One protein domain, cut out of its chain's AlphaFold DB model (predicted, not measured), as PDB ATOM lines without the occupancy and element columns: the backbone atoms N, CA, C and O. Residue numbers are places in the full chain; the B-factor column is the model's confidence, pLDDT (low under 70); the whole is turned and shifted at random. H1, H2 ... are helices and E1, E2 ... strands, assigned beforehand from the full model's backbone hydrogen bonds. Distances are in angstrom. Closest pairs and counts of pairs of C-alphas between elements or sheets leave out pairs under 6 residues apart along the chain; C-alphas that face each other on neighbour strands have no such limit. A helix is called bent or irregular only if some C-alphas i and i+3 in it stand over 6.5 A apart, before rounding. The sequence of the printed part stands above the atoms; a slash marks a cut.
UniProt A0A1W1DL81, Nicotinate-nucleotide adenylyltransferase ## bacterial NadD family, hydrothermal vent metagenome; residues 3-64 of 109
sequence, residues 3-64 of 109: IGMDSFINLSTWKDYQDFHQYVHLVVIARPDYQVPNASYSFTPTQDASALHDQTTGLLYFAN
ATOM      1  N   ILE A   3     236.657 255.790  99.339       95.62
ATOM      2  CA  ILE A   3     236.056 254.753 100.190       95.62
ATOM      3  C   ILE A   3     234.546 254.657  99.959       95.62
ATOM      4  O   ILE A   3     233.926 255.599  99.470       95.62
ATOM      5  N   GLY A   4     233.942 253.530 100.331       93.00
ATOM      6  CA  GLY A   4     232.484 253.386 100.351       93.00
ATOM      7  C   GLY A   4     231.842 254.014 101.592       93.00
ATOM      8  O   GLY A   4     232.507 254.241 102.607       93.00
ATOM      9  N   MET A   5     230.527 254.237 101.527       91.88
ATOM     10  CA  MET A   5     229.722 254.772 102.632       91.88
ATOM     11  C   MET A   5     229.851 253.950 103.927       91.88
ATOM     12  O   MET A   5     230.004 254.524 105.003       91.88
ATOM     13  N   ASP A   6     229.883 252.617 103.825       90.81
ATOM     14  CA  ASP A   6     230.102 251.702 104.958       90.81
ATOM     15  C   ASP A   6     231.391 252.026 105.734       90.81
ATOM     16  O   ASP A   6     231.413 252.086 106.967       90.81
ATOM     17  N   SER A   7     232.483 252.267 105.008       92.75
ATOM     18  CA  SER A   7     233.772 252.635 105.594       92.75
ATOM     19  C   SER A   7     233.747 254.043 106.178       92.75
ATOM     20  O   SER A   7     234.336 254.268 107.229       92.75
ATOM     21  N   PHE A   8     233.056 254.979 105.524       93.62
ATOM     22  CA  PHE A   8     232.936 256.361 105.987       93.62
ATOM     23  C   PHE A   8     232.194 256.465 107.327       93.62
ATOM     24  O   PHE A   8     232.651 257.162 108.235       93.62
ATOM     25  N   ILE A   9     231.099 255.717 107.492       91.62
ATOM     26  CA  ILE A   9     230.353 255.641 108.759       91.62
ATOM     27  C   ILE A   9     231.252 255.154 109.897       91.62
ATOM     28  O   ILE A   9     231.192 255.675 111.008       91.62
ATOM     29  N   ASN A  10     232.128 254.196 109.602       92.31
ATOM     30  CA  ASN A  10     233.048 253.617 110.573       92.31
ATOM     31  C   ASN A  10     234.409 254.328 110.632       92.31
ATOM     32  O   ASN A  10     235.308 253.845 111.317       92.31
ATOM     33  N   LEU A  11     234.588 255.469 109.956       93.38
ATOM     34  CA  LEU A  11     235.889 256.137 109.849       93.38
ATOM     35  C   LEU A  11     236.468 256.513 111.219       93.38
ATOM     36  O   LEU A  11     237.672 256.409 111.426       93.38
ATOM     37  N   SER A  12     235.614 256.880 112.180       92.31
ATOM     38  CA  SER A  12     236.028 257.230 113.545       92.31
ATOM     39  C   SER A  12     236.647 256.069 114.331       92.31
ATOM     40  O   SER A  12     237.298 256.297 115.349       92.31
ATOM     41  N   THR A  13     236.463 254.829 113.867       94.38
ATOM     42  CA  THR A  13     237.082 253.631 114.453       94.38
ATOM     43  C   THR A  13     238.501 253.390 113.937       94.38
ATOM     44  O   THR A  13     239.222 252.555 114.484       94.38
ATOM     45  N   TRP A  14     238.918 254.097 112.882       95.06
ATOM     46  CA  TRP A  14     240.230 253.911 112.281       95.06
ATOM     47  C   TRP A  14     241.286 254.617 113.125       95.06
ATOM     48  O   TRP A  14     241.056 255.678 113.711       95.06
ATOM     49  N   LYS A  15     242.475 254.020 113.175       96.69
ATOM     50  CA  LYS A  15     243.609 254.590 113.895       96.69
ATOM     51  C   LYS A  15     243.969 255.961 113.311       96.69
ATOM     52  O   LYS A  15     244.170 256.072 112.106       96.69
ATOM     53  N   ASP A  16     244.061 256.966 114.182       95.31
ATOM     54  CA  ASP A  16     244.489 258.334 113.863       95.31
ATOM     55  C   ASP A  16     243.689 258.987 112.711       95.31
ATOM     56  O   ASP A  16     244.194 259.828 111.970       95.31
ATOM     57  N   TYR A  17     242.405 258.621 112.558       94.31
ATOM     58  CA  TYR A  17     241.555 259.077 111.443       94.31
ATOM     59  C   TYR A  17     241.449 260.607 111.320       94.31
ATOM     60  O   TYR A  17     241.215 261.134 110.233       94.31
ATOM     61  N   GLN A  18     241.613 261.328 112.434       94.25
ATOM     62  CA  GLN A  18     241.553 262.790 112.491       94.25
ATOM     63  C   GLN A  18     242.683 263.454 111.693       94.25
ATOM     64  O   GLN A  18     242.496 264.566 111.194       94.25
ATOM     65  N   ASP A  19     243.814 262.764 111.523       96.38
ATOM     66  CA  ASP A  19     244.984 263.283 110.820       96.38
ATOM     67  C   ASP A  19     244.904 263.081 109.307       96.38
ATOM     68  O   ASP A  19     245.630 263.732 108.559       96.38
ATOM     69  N   PHE A  20     243.992 262.237 108.814       96.56
ATOM     70  CA  PHE A  20     243.918 261.902 107.389       96.56
ATOM     71  C   PHE A  20     243.710 263.126 106.493       96.56
ATOM     72  O   PHE A  20     244.252 263.171 105.389       96.56
ATOM     73  N   HIS A  21     242.979 264.139 106.970       95.88
ATOM     74  CA  HIS A  21     242.748 265.382 106.227       95.88
ATOM     75  C   HIS A  21     244.061 266.095 105.843       95.88
ATOM     76  O   HIS A  21     244.119 266.784 104.827       95.88
ATOM     77  N   GLN A  22     245.136 265.889 106.612       97.12
ATOM     78  CA  GLN A  22     246.444 266.490 106.347       97.12
ATOM     79  C   GLN A  22     247.151 265.843 105.145       97.12
ATOM     80  O   GLN A  22     248.067 266.436 104.586       97.12
ATOM     81  N   TYR A  23     246.731 264.639 104.742       97.19
ATOM     82  CA  TYR A  23     247.437 263.820 103.753       97.19
ATOM     83  C   TYR A  23     246.617 263.512 102.503       97.19
ATOM     84  O   TYR A  23     247.194 263.236 101.453       97.19
ATOM     85  N   VAL A  24     245.284 263.515 102.593       97.12
ATOM     86  CA  VAL A  24     244.417 263.131 101.475       97.12
ATOM     87  C   VAL A  24     243.154 263.978 101.405       97.12
ATOM     88  O   VAL A  24     242.674 264.498 102.408       97.12
ATOM     89  N   HIS A  25     242.562 264.052 100.217       97.50
ATOM     90  CA  HIS A  25     241.118 264.240 100.078       97.50
ATOM     91  C   HIS A  25     240.376 262.947 100.409       97.50
ATOM     92  O   HIS A  25     240.894 261.850 100.166       97.50
ATOM     93  N   LEU A  26     239.151 263.063 100.905       97.06
ATOM     94  CA  LEU A  26     238.255 261.946 101.145       97.06
ATOM     95  C   LEU A  26     237.104 261.982 100.141       97.06
ATOM     96  O   LEU A  26     236.278 262.885 100.167       97.06
ATOM     97  N   VAL A  27     237.053 260.992  99.256       96.50
ATOM     98  CA  VAL A  27     235.957 260.811  98.303       96.50
ATOM     99  C   VAL A  27     235.120 259.625  98.762       96.50
ATOM    100  O   VAL A  27     235.642 258.516  98.896       96.50
ATOM    101  N   VAL A  28     233.836 259.856  99.016       95.00
ATOM    102  CA  VAL A  28     232.915 258.843  99.540       95.00
ATOM    103  C   VAL A  28     231.944 258.425  98.445       95.00
ATOM    104  O   VAL A  28     231.202 259.252  97.918       95.00
ATOM    105  N   ILE A  29     231.944 257.136  98.115       93.75
ATOM    106  CA  ILE A  29     231.003 256.520  97.177       93.75
ATOM    107  C   ILE A  29     229.745 256.113  97.948       93.75
ATOM    108  O   ILE A  29     229.821 255.390  98.947       93.75
ATOM    109  N   ALA A  30     228.589 256.591  97.489       88.38
ATOM    110  CA  ALA A  30     227.303 256.294  98.104       88.38
ATOM    111  C   ALA A  30     226.870 254.838  97.862       88.38
ATOM    112  O   ALA A  30     227.224 254.219  96.860       88.38
ATOM    113  N   ARG A  31     226.074 254.302  98.789       86.44
ATOM    114  CA  ARG A  31     225.472 252.968  98.705       86.44
ATOM    115  C   ARG A  31     223.977 253.073  99.043       86.44
ATOM    116  O   ARG A  31     223.640 253.920  99.877       86.44
ATOM    117  N   PRO A  32     223.090 252.279  98.413       78.25
ATOM    118  CA  PRO A  32     221.669 252.258  98.760       78.25
ATOM    119  C   PRO A  32     221.444 252.054 100.258       78.25
ATOM    120  O   PRO A  32     222.209 251.344 100.897       78.25
ATOM    121  N   ASP A  33     220.397 252.673 100.798       79.62
ATOM    122  CA  ASP A  33     219.927 252.505 102.183       79.62
ATOM    123  C   ASP A  33     220.824 253.070 103.301       79.62
ATOM    124  O   ASP A  33     220.459 252.998 104.477       79.62
ATOM    125  N   TYR A  34     221.948 253.714 102.972       75.56
ATOM    126  CA  TYR A  34     222.796 254.373 103.966       75.56
ATOM    127  C   TYR A  34     222.522 255.871 104.056       75.56
ATOM    128  O   TYR A  34     222.548 256.599 103.063       75.56
ATOM    129  N   GLN A  35     222.316 256.349 105.283       75.12
ATOM    130  CA  GLN A  35     222.260 257.777 105.574       75.12
ATOM    131  C   GLN A  35     223.650 258.299 105.919       75.12
ATOM    132  O   GLN A  35     224.407 257.646 106.641       75.12
ATOM    133  N   VAL A  36     223.972 259.497 105.428       74.75
ATOM    134  CA  VAL A  36     225.195 260.192 105.832       74.75
ATOM    135  C   VAL A  36     225.093 260.479 107.335       74.75
ATOM    136  O   VAL A  36     224.142 261.141 107.762       74.75
ATOM    137  N   PRO A  37     226.028 259.975 108.154       76.62
ATOM    138  CA  PRO A  37     225.992 260.197 109.589       76.62
ATOM    139  C   PRO A  37     226.179 261.683 109.892       76.62
ATOM    140  O   PRO A  37     226.991 262.366 109.266       76.62
ATOM    141  N   ASN A  38     225.461 262.178 110.900       68.88
ATOM    142  CA  ASN A  38     225.648 263.530 111.419       68.88
ATOM    143  C   ASN A  38     226.877 263.572 112.342       68.88
ATOM    144  O   ASN A  38     226.764 263.740 113.556       68.88
ATOM    145  N   ALA A  39     228.049 263.310 111.769       71.69
ATOM    146  CA  ALA A  39     229.327 263.314 112.456       71.69
ATOM    147  C   ALA A  39     230.192 264.470 111.941       71.69
ATOM    148  O   ALA A  39     230.220 264.768 110.747       71.69
ATOM    149  N   SER A  40     230.891 265.127 112.865       72.69
ATOM    150  CA  SER A  40     231.878 266.147 112.528       72.69
ATOM    151  C   SER A  40     233.205 265.462 112.215       72.69
ATOM    152  O   SER A  40     233.743 264.738 113.054       72.69
ATOM    153  N   TYR A  41     233.719 265.675 111.008       83.56
ATOM    154  CA  TYR A  41     235.004 265.151 110.555       83.56
ATOM    155  C   TYR A  41     235.981 266.309 110.344       83.56
ATOM    156  O   TYR A  41     235.563 267.415 110.014       83.56
ATOM    157  N   SER A  42     237.288 266.054 110.460       91.75
ATOM    158  CA  SER A  42     238.335 267.067 110.224       91.75
ATOM    159  C   SER A  42     238.431 267.553 108.767       91.75
ATOM    160  O   SER A  42     239.253 268.409 108.458       91.75
ATOM    161  N   PHE A  43     237.637 266.986 107.858       94.94
ATOM    162  CA  PHE A  43     237.628 267.336 106.442       94.94
ATOM    163  C   PHE A  43     236.641 268.469 106.153       94.94
ATOM    164  O   PHE A  43     235.572 268.542 106.754       94.94
ATOM    165  N   THR A  44     236.960 269.307 105.167       95.00
ATOM    166  CA  THR A  44     236.065 270.369 104.689       95.00
ATOM    167  C   THR A  44     235.154 269.830 103.582       95.00
ATOM    168  O   THR A  44     235.670 269.405 102.548       95.00
ATOM    169  N   PRO A  45     233.818 269.829 103.744       94.00
ATOM    170  CA  PRO A  45     232.913 269.357 102.702       94.00
ATOM    171  C   PRO A  45     232.977 270.230 101.443       94.00
ATOM    172  O   PRO A  45     232.979 271.457 101.531       94.00
ATOM    173  N   THR A  46     232.960 269.598 100.274       94.69
ATOM    174  CA  THR A  46     232.770 270.247  98.976       94.69
ATOM    175  C   THR A  46     231.719 269.493  98.170       94.69
ATOM    176  O   THR A  46     231.654 268.266  98.211       94.69
ATOM    177  N   GLN A  47     230.906 270.235  97.418       93.69
ATOM    178  CA  GLN A  47     229.991 269.678  96.415       93.69
ATOM    179  C   GLN A  47     230.585 269.740  95.003       93.69
ATOM    180  O   GLN A  47     230.009 269.186  94.069       93.69
ATOM    181  N   ASP A  48     231.723 270.414  94.852       94.69
ATOM    182  CA  ASP A  48     232.419 270.558  93.589       94.69
ATOM    183  C   ASP A  48     233.616 269.603  93.519       94.69
ATOM    184  O   ASP A  48     234.545 269.685  94.327       94.69
ATOM    185  N   ALA A  49     233.589 268.709  92.530       94.06
ATOM    186  CA  ALA A  49     234.681 267.788  92.259       94.06
ATOM    187  C   ALA A  49     235.904 268.496  91.652       94.06
ATOM    188  O   ALA A  49     237.020 268.005  91.835       94.06
ATOM    189  N   SER A  50     235.744 269.636  90.957       95.31
ATOM    190  CA  SER A  50     236.912 270.373  90.451       95.31
ATOM    191  C   SER A  50     237.779 270.922  91.578       95.31
ATOM    192  O   SER A  50     238.997 270.826  91.466       95.31
ATOM    193  N   ALA A  51     237.190 271.332  92.705       95.88
ATOM    194  CA  ALA A  51     237.931 271.794  93.882       95.88
ATOM    195  C   ALA A  51     238.961 270.775  94.420       95.88
ATOM    196  O   ALA A  51     239.949 271.167  95.038       95.88
ATOM    197  N   LEU A  52     238.776 269.472  94.156       95.94
ATOM    198  CA  LEU A  52     239.749 268.422  94.500       95.94
ATOM    199  C   LEU A  52     241.075 268.537  93.727       95.94
ATOM    200  O   LEU A  52     242.039 267.873  94.088       95.94
ATOM    201  N   HIS A  53     241.113 269.322  92.649       95.88
ATOM    202  CA  HIS A  53     242.318 269.596  91.863       95.88
ATOM    203  C   HIS A  53     243.011 270.892  92.304       95.88
ATOM    204  O   HIS A  53     244.213 271.041  92.095       95.88
ATOM    205  N   ASP A  54     242.264 271.813  92.921       95.69
ATOM    206  CA  ASP A  54     242.759 273.125  93.356       95.69
ATOM    207  C   ASP A  54     243.443 273.070  94.730       95.69
ATOM    208  O   ASP A  54     244.236 273.945  95.086       95.69
ATOM    209  N   GLN A  55     243.152 272.029  95.512       94.06
ATOM    210  CA  GLN A  55     243.784 271.731  96.792       94.06
ATOM    211  C   GLN A  55     244.443 270.346  96.732       94.06
ATOM    212  O   GLN A  55     244.092 269.520  95.900       94.06
ATOM    213  N   THR A  56     245.435 270.091  97.590       95.31
ATOM    214  CA  THR A  56     246.146 268.802  97.625       95.31
ATOM    215  C   THR A  56     245.527 267.790  98.590       95.31
ATOM    216  O   THR A  56     245.641 266.583  98.369       95.31
ATOM    217  N   THR A  57     244.931 268.255  99.695       97.62
ATOM    218  CA  THR A  57     244.386 267.413 100.775       97.62
ATOM    219  C   THR A  57     243.241 268.112 101.517       97.62
ATOM    220  O   THR A  57     243.050 269.312 101.369       97.62
ATOM    221  N   GLY A  58     242.476 267.389 102.338       96.62
ATOM    222  CA  GLY A  58     241.592 267.992 103.346       96.62
ATOM    223  C   GLY A  58     240.130 268.187 102.949       96.62
ATOM    224  O   GLY A  58     239.284 268.337 103.829       96.62
ATOM    225  N   LEU A  59     239.795 268.114 101.661       97.25
ATOM    226  CA  LEU A  59     238.396 268.113 101.203       97.25
ATOM    227  C   LEU A  59     237.691 266.763 101.388       97.25
ATOM    228  O   LEU A  59     238.298 265.712 101.181       97.25
ATOM    229  N   LEU A  60     236.397 266.815 101.709       95.75
ATOM    230  CA  LEU A  60     235.448 265.701 101.704       95.75
ATOM    231  C   LEU A  60     234.444 265.898 100.567       95.75
ATOM    232  O   LEU A  60     233.718 266.887 100.555       95.75
ATOM    233  N   TYR A  61     234.379 264.946  99.644       95.38
ATOM    234  CA  TYR A  61     233.460 264.963  98.510       95.38
ATOM    235  C   TYR A  61     232.621 263.683  98.483       95.38
ATOM    236  O   TYR A  61     233.162 262.577  98.451       95.38
ATOM    237  N   PHE A  62     231.297 263.826  98.472       93.56
ATOM    238  CA  PHE A  62     230.388 262.709  98.217       93.56
ATOM    239  C   PHE A  62     230.193 262.571  96.710       93.56
ATOM    240  O   PHE A  62     229.633 263.454  96.063       93.56
ATOM    241  N   ALA A  63     230.690 261.471  96.150       92.75
ATOM    242  CA  ALA A  63     230.690 261.259  94.715       92.75
ATOM    243  C   ALA A  63     229.273 261.017  94.187       92.75
ATOM    244  O   ALA A  63     228.531 260.188  94.716       92.75
ATOM    245  N   ASN A  64     228.923 261.713  93.106       88.62
ATOM    246  CA  ASN A  64     227.690 261.467  92.369       88.62
ATOM    247  C   ASN A  64     227.895 260.319  91.369       88.62
ATOM    248  O   ASN A  64     228.089 260.544  90.174       88.62
TER     249      ASN A  64
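This is residues 3 to 64 of the 109 residues of the protein "Nicotinate-nucleotide adenylyltransferase ## bacterial NadD family" of hydrothermal vent metagenome (UniProt A0A1W1DL81). A small parallel sheet of three short strands, order E1, E3, E2, forms the middle, with short helices H1, H2 and H3 round its rim and a wide loop, residues 30 to 43, from E1 to E2. The 62 printed residues run H1, H2, E1, E2, H3, E3; the class is mixed, with under half in named elements. It is compact, radius of gyration of the C-alphas 11.3 A, spanning 32 by 27 by 17 A.

H1, residues 5 to 9, only grazes the sheet; H2, residues 17 to 22, only just irregular with C-alphas 18 and 21 6.9 A apart, has 0 of 2 O i to N i+4 pairs within hydrogen-bond range, but 2 of 3 O i to N i+3. E1, residues 26 to 29, is parallel to E3, residues 59 to 63: N 28 and O 61, 2.9 A. E2, residues 44 to 46, is parallel to E3: N 60 and O 44, 2.8 A. H3, residues 51 to 54, only grazes the sheet.

H1 begins at C-alpha 5 (229.722, 254.772, 102.632); E3, 12.2 A, ends at C-alpha 63 (230.690, 261.259, 94.715).

The printed part has no cut; link E1 to E2 is long; residue 38 is under 70.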